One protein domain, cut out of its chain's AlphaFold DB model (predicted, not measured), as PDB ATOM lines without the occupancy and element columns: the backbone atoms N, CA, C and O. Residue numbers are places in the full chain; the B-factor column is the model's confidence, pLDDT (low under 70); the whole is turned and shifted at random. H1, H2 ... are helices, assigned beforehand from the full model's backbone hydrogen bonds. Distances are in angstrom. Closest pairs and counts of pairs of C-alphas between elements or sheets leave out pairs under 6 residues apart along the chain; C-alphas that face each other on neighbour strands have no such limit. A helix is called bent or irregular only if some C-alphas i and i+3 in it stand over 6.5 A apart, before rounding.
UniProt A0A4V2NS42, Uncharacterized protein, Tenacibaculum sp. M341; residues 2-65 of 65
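This is residues 2 to 65 of the 65 residues of an uncharacterized protein of Tenacibaculum sp. M341 (UniProt A0A4V2NS42). One long straight helix, H1, sticks out as an arm from a body of loops, and the chain then folds back so that a short helix, H2, lies across a gap from the last turns of H1. The arm, residues 2 to 18 of H1, makes much of the length; the winding stretch of residues 26 to 56 makes the loops. The printed part has 64 residues, with two named helices in the order H1, H2 and no named strand; the class is all helix, though under half of the residues, 31 of 64, are in named elements. The whole is loose, with a radius of gyration of the C-alphas of 14.5 A, and elongated, spanning 46 by 26 by 20 A.

H1, residues 2 to 25, runs 35.2 A from C-alpha 2 at (-17.071, 6.492, -0.350) to C-alpha 25 at (-24.179, -13.517, 27.672). H2, residues 57 to 63, ends with C-alpha 63 at (-16.257, -18.037, 14.121), 10.2 A from C-alpha 57.

Residues 2 to 18 of H1 stand free: no C-alpha 8 or more residues away along the chain is within 10 A of theirs. H1 and H2 are apart, with no C-alpha of the one within 8 A of the other. In both helices, every O i to N i+4 pair is within hydrogen-bond range, and neither helix is bent.

The two C-alphas farthest apart are those of Arg 2 and Pro 48, at 45.9 A. Without residues 2 to 18, the body of 47 residues spans 29 by 26 by 20 A. The link from H1 to H2 is long, with 31 residues. The printed part has no cut, and no printed residue is under 70 in pLDDT; the mean of the printed part is 94.8.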
ATOM      1  N   ARG A   2     -16.942   6.223  -1.811       82.12
ATOM      2  CA  ARG A   2     -17.071   6.492  -0.350       82.12
ATOM      3  C   ARG A   2     -18.208   5.759   0.377       82.12
ATOM      4  O   ARG A   2     -18.050   5.436   1.543       82.12
ATOM      5  N   ILE A   3     -19.321   5.482  -0.303       90.88
ATOM      6  CA  ILE A   3     -20.502   4.855   0.322       90.88
ATOM      7  C   ILE A   3     -20.214   3.410   0.740       90.88
ATOM      8  O   ILE A   3     -20.502   3.037   1.866       90.88
ATOM      9  N   ALA A   4     -19.587   2.613  -0.131       93.44
ATOM     10  CA  ALA A   4     -19.251   1.227   0.194       93.44
ATOM     11  C   ALA A   4     -18.291   1.124   1.391       93.44
ATOM     12  O   ALA A   4     -18.446   0.243   2.226       93.44
ATOM     13  N   GLU A   5     -17.325   2.039   1.486       94.94
ATOM     14  CA  GLU A   5     -16.383   2.087   2.608       94.94
ATOM     15  C   GLU A   5     -17.064   2.500   3.915       94.94
ATOM     16  O   GLU A   5     -16.801   1.919   4.964       94.94
ATOM     17  N   PHE A   6     -17.985   3.464   3.846       95.31
ATOM     18  CA  PHE A   6     -18.827   3.828   4.979       95.31
ATOM     19  C   PHE A   6     -19.671   2.633   5.448       95.31
ATOM     20  O   PHE A   6     -19.565   2.240   6.603       95.31
ATOM     21  N   CYS A   7     -20.409   1.975   4.547       96.12
ATOM     22  CA  CYS A   7     -21.226   0.812   4.901       96.12
ATOM     23  C   CYS A   7     -20.400  -0.326   5.518       96.12
ATOM     24  O   CYS A   7     -20.859  -0.962   6.458       96.12
ATOM     25  N   LYS A   8     -19.181  -0.584   5.021       95.94
ATOM     26  CA  LYS A   8     -18.284  -1.591   5.611       95.94
ATOM     27  C   LYS A   8     -17.936  -1.273   7.062       95.94
ATOM     28  O   LYS A   8     -17.951  -2.179   7.886       95.94
ATOM     29  N   LYS A   9     -17.632  -0.009   7.366       96.69
ATOM     30  CA  LYS A   9     -17.309   0.425   8.731       96.69
ATOM     31  C   LYS A   9     -18.501   0.291   9.670       96.69
ATOM     32  O   LYS A   9     -18.336  -0.238  10.759       96.69
ATOM     33  N   GLU A  10     -19.685   0.695   9.221       97.50
ATOM     34  CA  GLU A  10     -20.912   0.547  10.012       97.50
ATOM     35  C   GLU A  10     -21.221  -0.930  10.297       97.50
ATOM     36  O   GLU A  10     -21.489  -1.301  11.435       97.50
ATOM     37  N   ILE A  11     -21.111  -1.800   9.285       96.75
ATOM     38  CA  ILE A  11     -21.325  -3.246   9.457       96.75
ATOM     39  C   ILE A  11     -20.304  -3.845  10.429       96.75
ATOM     40  O   ILE A  11     -20.682  -4.667  11.258       96.75
ATOM     41  N   ALA A  12     -19.033  -3.441  10.343       96.25
ATOM     42  CA  ALA A  12     -17.998  -3.905  11.263       96.25
ATOM     43  C   ALA A  12     -18.292  -3.488  12.713       96.25
ATOM     44  O   ALA A  12     -18.239  -4.334  13.595       96.25
ATOM     45  N   SER A  13     -18.698  -2.234  12.945       97.75
ATOM     46  CA  SER A  13     -19.074  -1.762  14.288       97.75
ATOM     47  C   SER A  13     -20.233  -2.569  14.869       97.75
ATOM     48  O   SER A  13     -20.172  -3.028  16.004       97.75
ATOM     49  N   ILE A  14     -21.277  -2.801  14.066       97.38
ATOM     50  CA  ILE A  14     -22.431  -3.600  14.491       97.38
ATOM     51  C   ILE A  14     -22.008  -5.041  14.794       97.38
ATOM     52  O   ILE A  14     -22.495  -5.635  15.754       97.38
ATOM     53  N   LEU A  15     -21.113  -5.617  13.986       95.94
ATOM     54  CA  LEU A  15     -20.594  -6.960  14.227       95.94
ATOM     55  C   LEU A  15     -19.851  -7.032  15.565       95.94
ATOM     56  O   LEU A  15     -20.128  -7.945  16.339       95.94
ATOM     57  N   ASP A  16     -18.969  -6.075  15.850       96.88
ATOM     58  CA  ASP A  16     -18.212  -6.025  17.103       96.88
ATOM     59  C   ASP A  16     -19.155  -5.956  18.317       96.88
ATOM     60  O   ASP A  16     -19.030  -6.756  19.247       96.88
ATOM     61  N   GLU A  17     -20.169  -5.088  18.267       97.94
ATOM     62  CA  GLU A  17     -21.172  -4.943  19.331       97.94
ATOM     63  C   GLU A  17     -21.995  -6.225  19.547       97.94
ATOM     64  O   GLU A  17     -22.224  -6.658  20.682       97.94
ATOM     65  N   VAL A  18     -22.434  -6.869  18.460       96.19
ATOM     66  CA  VAL A  18     -23.199  -8.124  18.522       96.19
ATOM     67  C   VAL A  18     -22.331  -9.252  19.079       96.19
ATOM     68  O   VAL A  18     -22.787 -10.017  19.933       96.19
ATOM     69  N   MET A  19     -21.080  -9.355  18.633       95.06
ATOM     70  CA  MET A  19     -20.148 -10.383  19.086       95.06
ATOM     71  C   MET A  19     -19.787 -10.217  20.560       95.06
ATOM     72  O   MET A  19     -19.777 -11.208  21.296       95.06
ATOM     73  N   GLU A  20     -19.555  -8.991  21.027       96.62
ATOM     74  CA  GLU A  20     -19.327  -8.700  22.444       96.62
ATOM     75  C   GLU A  20     -20.547  -9.084  23.292       96.62
ATOM     76  O   GLU A  20     -20.428  -9.794  24.296       96.62
ATOM     77  N   PHE A  21     -21.749  -8.696  22.863       97.12
ATOM     78  CA  PHE A  21     -22.970  -9.034  23.588       97.12
ATOM     79  C   PHE A  21     -23.157 -10.549  23.722       97.12
ATOM     80  O   PHE A  21     -23.381 -11.065  24.820       97.12
ATOM     81  N   TRP A  22     -23.057 -11.288  22.619       95.81
ATOM     82  CA  TRP A  22     -23.331 -12.718  22.655       95.81
ATOM     83  C   TRP A  22     -22.222 -13.525  23.330       95.81
ATOM     84  O   TRP A  22     -22.526 -14.452  24.084       95.81
ATOM     85  N   SER A  23     -20.956 -13.157  23.127       94.06
ATOM     86  CA  SER A  23     -19.837 -13.834  23.792       94.06
ATOM     87  C   SER A  23     -19.877 -13.675  25.314       94.06
ATOM     88  O   SER A  23     -19.497 -14.596  26.033       94.06
ATOM     89  N   THR A  24     -20.405 -12.556  25.819       95.88
ATOM     90  CA  THR A  24     -20.537 -12.311  27.263       95.88
ATOM     91  C   THR A  24     -21.788 -12.928  27.887       95.88
ATOM     92  O   THR A  24     -21.778 -13.244  29.077       95.88
ATOM     93  N   LYS A  25     -22.882 -13.081  27.127       96.56
ATOM     94  CA  LYS A  25     -24.179 -13.517  27.672       96.56
ATOM     95  C   LYS A  25     -24.545 -14.966  27.391       96.56
ATOM     96  O   LYS A  25     -25.276 -15.552  28.183       96.56
ATOM     97  N   ALA A  26     -24.086 -15.538  26.282       95.19
ATOM     98  CA  ALA A  26     -24.613 -16.807  25.793       95.19
ATOM     99  C   ALA A  26     -23.631 -17.979  25.850       95.19
ATOM    100  O   ALA A  26     -24.065 -19.110  25.657       95.19
ATOM    101  N   ILE A  27     -22.342 -17.763  26.119       95.62
ATOM    102  CA  ILE A  27     -21.373 -18.865  26.203       95.62
ATOM    103  C   ILE A  27     -21.543 -19.607  27.535       95.62
ATOM    104  O   ILE A  27     -21.434 -19.015  28.609       95.62
ATOM    105  N   ASP A  28     -21.768 -20.921  27.480       95.94
ATOM    106  CA  ASP A  28     -21.704 -21.769  28.669       95.94
ATOM    107  C   ASP A  28     -20.260 -22.235  28.892       95.94
ATOM    108  O   ASP A  28     -19.775 -23.177  28.264       95.94
ATOM    109  N   HIS A  29     -19.575 -21.589  29.831       94.19
ATOM    110  CA  HIS A  29     -18.207 -21.944  30.209       94.19
ATOM    111  C   HIS A  29     -18.097 -23.219  31.063       94.19
ATOM    112  O   HIS A  29     -17.000 -23.752  31.207       94.19
ATOM    113  N   SER A  30     -19.197 -23.722  31.626       95.12
ATOM    114  CA  SER A  30     -19.205 -24.930  32.456       95.12
ATOM    115  C   SER A  30     -19.312 -26.204  31.623       95.12
ATOM    116  O   SER A  30     -18.642 -27.188  31.927       95.12
ATOM    117  N   HIS A  31     -20.128 -26.193  30.564       94.12
ATOM    118  CA  HIS A  31     -20.375 -27.388  29.741       94.12
ATOM    119  C   HIS A  31     -20.081 -27.187  28.246       94.12
ATOM    120  O   HIS A  31     -20.365 -28.077  27.445       94.12
ATOM    121  N   GLY A  32     -19.540 -26.028  27.861       93.12
ATOM    122  CA  GLY A  32     -19.226 -25.669  26.478       93.12
ATOM    123  C   GLY A  32     -20.453 -25.302  25.642       93.12
ATOM    124  O   GLY A  32     -21.590 -25.564  26.028       93.12
ATOM    125  N   GLU A  33     -20.217 -24.750  24.450       94.81
ATOM    126  CA  GLU A  33     -21.266 -24.335  23.500       94.81
ATOM    127  C   GLU A  33     -22.106 -23.128  24.002       94.81
ATOM    128  O   GLU A  33     -21.807 -22.547  25.045       94.81
ATOM    129  N   TRP A  34     -23.062 -22.647  23.202       95.44
ATOM    130  CA  TRP A  34     -23.831 -21.426  23.436       95.44
ATOM    131  C   TRP A  34     -25.299 -21.737  23.742       95.44
ATOM    132  O   TRP A  34     -25.957 -22.545  23.080       95.44
ATOM    133  N   TYR A  35     -25.870 -21.026  24.705       95.88
ATOM    134  CA  TYR A  35     -27.305 -21.050  24.943       95.88
ATOM    135  C   TYR A  35     -28.074 -20.570  23.703       95.88
ATOM    136  O   TYR A  35     -27.669 -19.634  23.021       95.88
ATOM    137  N   GLU A  36     -29.200 -21.226  23.409       94.38
ATOM    138  CA  GLU A  36     -30.010 -20.925  22.217       94.38
ATOM    139  C   GLU A  36     -30.663 -19.542  22.281       94.38
ATOM    140  O   GLU A  36     -30.848 -18.884  21.262       94.38
ATOM    141  N   LYS A  37     -31.064 -19.127  23.483       94.50
ATOM    142  CA  LYS A  37     -31.859 -17.923  23.698       94.50
ATOM    143  C   LYS A  37     -31.689 -17.393  25.111       94.50
ATOM    144  O   LYS A  37     -31.403 -18.148  26.046       94.50
ATOM    145  N   LEU A  38     -31.917 -16.094  25.232       96.69
ATOM    146  CA  LEU A  38     -31.947 -15.370  26.492       96.69
ATOM    147  C   LEU A  38     -33.389 -14.955  26.805       96.69
ATOM    148  O   LEU A  38     -34.211 -14.823  25.894       96.69
ATOM    149  N   ASP A  39     -33.697 -14.765  28.080       97.00
ATOM    150  CA  ASP A  39     -34.945 -14.140  28.510       97.00
ATOM    151  C   ASP A  39     -34.900 -12.603  28.357       97.00
ATOM    152  O   ASP A  39     -33.932 -12.026  27.852       97.00
ATOM    153  N   ALA A  40     -35.973 -11.927  28.778       97.38
ATOM    154  CA  ALA A  40     -36.078 -10.469  28.707       97.38
ATOM    155  C   ALA A  40     -35.016  -9.741  29.553       97.38
ATOM    156  O   ALA A  40     -34.621  -8.623  29.218       97.38
ATOM    157  N   ASP A  41     -34.514 -10.394  30.601       97.44
ATOM    158  CA  ASP A  41     -33.483  -9.883  31.501       97.44
ATOM    159  C   ASP A  41     -32.063 -10.249  31.028       97.44
ATOM    160  O   ASP A  41     -31.076  -9.944  31.703       97.44
ATOM    161  N   LYS A  42     -31.940 -10.828  29.823       96.69
ATOM    162  CA  LYS A  42     -30.687 -11.257  29.179       96.69
ATOM    163  C   LYS A  42     -30.003 -12.415  29.910       96.69
ATOM    164  O   LYS A  42     -28.790 -12.587  29.770       96.69
ATOM    165  N   ASN A  43     -30.760 -13.215  30.659       96.69
ATOM    166  CA  ASN A  43     -30.256 -14.436  31.270       96.69
ATOM    167  C   ASN A  43     -30.446 -15.629  30.326       96.69
ATOM    168  O   ASN A  43     -31.459 -15.710  29.626       96.69
ATOM    169  N   PRO A  44     -29.504 -16.583  30.309       96.50
ATOM    170  CA  PRO A  44     -29.657 -17.821  29.562       96.50
ATOM    171  C   PRO A  44     -30.901 -18.625  29.934       96.50
ATOM    172  O   PRO A  44     -31.126 -18.945  31.100       96.50
ATOM    173  N   ILE A  45     -31.665 -19.052  28.927       95.44
ATOM    174  CA  ILE A  45     -32.717 -20.051  29.123       95.44
ATOM    175  C   ILE A  45     -32.110 -21.439  28.925       95.44
ATOM    176  O   ILE A  45     -31.647 -21.795  27.838       95.44
ATOM    177  N   HIS A  46     -32.159 -22.250  29.978       93.00
ATOM    178  CA  HIS A  46     -31.631 -23.609  29.962       93.00
ATOM    179  C   HIS A  46     -32.563 -24.557  29.197       93.00
ATOM    180  O   HIS A  46     -33.570 -25.038  29.713       93.00
ATOM    181  N   VAL A  47     -32.195 -24.838  27.950       92.81
ATOM    182  CA  VAL A  47     -32.776 -25.876  27.087       92.81
ATOM    183  C   VAL A  47     -31.664 -26.819  26.611       92.81
ATOM    184  O   VAL A  47     -30.486 -26.460  26.706       92.81
ATOM    185  N   PRO A  48     -31.982 -28.017  26.083       94.38
ATOM    186  CA  PRO A  48     -30.976 -28.861  25.449       94.38
ATOM    187  C   PRO A  48     -30.205 -28.088  24.370       94.38
ATOM    188  O   PRO A  48     -30.799 -27.558  23.430       94.38
ATOM    189  N   LYS A  49     -28.874 -28.036  24.502       92.81
ATOM    190  CA  LYS A  49     -27.985 -27.278  23.600       92.81
ATOM    191  C   LYS A  49     -27.921 -27.823  22.181       92.81
ATOM    192  O   LYS A  49     -27.479 -27.120  21.276       92.81
ATOM    193  N   VAL A  50     -28.358 -29.062  21.997       94.00
ATOM    194  CA  VAL A  50     -28.540 -29.689  20.695       94.00
ATOM    195  C   VAL A  50     -29.969 -30.195  20.633       94.00
ATOM    196  O   VAL A  50     -30.436 -30.884  21.541       94.00
ATOM    197  N   ASN A  51     -30.666 -29.828  19.568       93.94
ATOM    198  CA  ASN A  51     -32.026 -30.259  19.294       93.94
ATOM    199  C   ASN A  51     -32.261 -30.268  17.776       93.94
ATOM    200  O   ASN A  51     -31.346 -30.006  16.996       93.94
ATOM    201  N   MET A  52     -33.484 -30.577  17.344       96.69
ATOM    202  CA  MET A  52     -33.831 -30.677  15.919       96.69
ATOM    203  C   MET A  52     -33.510 -29.408  15.107       96.69
ATOM    204  O   MET A  52     -33.282 -29.499  13.905       96.69
ATOM    205  N   TRP A  53     -33.456 -28.245  15.758       93.44
ATOM    206  CA  TRP A  53     -33.220 -26.941  15.135       93.44
ATOM    207  C   TRP A  53     -31.904 -26.288  15.554       93.44
ATOM    208  O   TRP A  53     -31.533 -25.253  15.003       93.44
ATOM    209  N   LYS A  54     -31.178 -26.890  16.501       94.50
ATOM    210  CA  LYS A  54     -29.923 -26.354  17.017       94.50
ATOM    211  C   LYS A  54     -28.816 -27.388  16.950       94.50
ATOM    212  O   LYS A  54     -28.859 -28.432  17.598       94.50
ATOM    213  N   SER A  55     -27.786 -27.034  16.198       94.50
ATOM    214  CA  SER A  55     -26.510 -27.733  16.115       94.50
ATOM    215  C   SER A  55     -25.383 -26.691  16.172       94.50
ATOM    216  O   SER A  55     -25.647 -25.503  15.953       94.50
ATOM    217  N   PRO A  56     -24.119 -27.087  16.408       94.19
ATOM    218  CA  PRO A  56     -23.009 -26.133  16.461       94.19
ATOM    219  C   PRO A  56     -22.686 -25.494  15.099       94.19
ATOM    220  O   PRO A  56     -21.798 -24.652  15.021       94.19
ATOM    221  N   TYR A  57     -23.397 -25.860  14.023       95.31
ATOM    222  CA  TYR A  57     -23.153 -25.382  12.663       95.31
ATOM    223  C   TYR A  57     -23.065 -23.854  12.564       95.31
ATOM    224  O   TYR A  57     -22.088 -23.337  12.027       95.31
ATOM    225  N   HIS A  58     -24.062 -23.127  13.080       94.38
ATOM    226  CA  HIS A  58     -24.126 -21.672  12.910       94.38
ATOM    227  C   HIS A  58     -23.012 -20.949  13.666       94.38
ATOM    228  O   HIS A  58     -22.376 -20.063  13.105       94.38
ATOM    229  N   ILE A  59     -22.740 -21.365  14.903       93.75
ATOM    230  CA  ILE A  59     -21.715 -20.746  15.751       93.75
ATOM    231  C   ILE A  59     -20.324 -21.042  15.195       93.75
ATOM    232  O   ILE A  59     -19.512 -20.135  15.044       93.75
ATOM    233  N   VAL A  60     -20.055 -22.295  14.812       93.81
ATOM    234  CA  VAL A  60     -18.768 -22.671  14.215       93.81
ATOM    235  C   VAL A  60     -18.558 -21.942  12.890       93.81
ATOM    236  O   VAL A  60     -17.483 -21.398  12.661       93.81
ATOM    237  N   ARG A  61     -19.581 -21.873  12.028       96.19
ATOM    238  CA  ARG A  61     -19.491 -21.136  10.763       96.19
ATOM    239  C   ARG A  61     -19.245 -19.645  10.985       96.19
ATOM    240  O   ARG A  61     -18.483 -19.069  10.227       96.19
ATOM    241  N   MET A  62     -19.872 -19.038  11.988       93.88
ATOM    242  CA  MET A  62     -19.656 -17.634  12.333       93.88
ATOM    243  C   MET A  62     -18.212 -17.374  12.782       93.88
ATOM    244  O   MET A  62     -17.623 -16.406  12.334       93.88
ATOM    245  N   CYS A  63     -17.624 -18.237  13.618       90.25
ATOM    246  CA  CYS A  63     -16.257 -18.037  14.121       90.25
ATOM    247  C   CYS A  63     -15.150 -18.310  13.088       90.25
ATOM    248  O   CYS A  63     -14.008 -17.915  13.304       90.25
ATOM    249  N   LEU A  64     -15.452 -19.057  12.024       93.25
ATOM    250  CA  LEU A  64     -14.482 -19.416  10.983       93.25
ATOM    251  C   LEU A  64     -14.499 -18.464   9.775       93.25
ATOM    252  O   LEU A  64     -13.675 -18.640   8.875       93.25
ATOM    253  N   LEU A  65     -15.441 -17.518   9.726       83.62
ATOM    254  CA  LEU A  65     -15.604 -16.526   8.658       83.62
ATOM    255  C   LEU A  65     -15.159 -15.143   9.134       83.62
ATOM    256  O   LEU A  65     -14.625 -14.408   8.274       83.62
TER     257      LEU A  65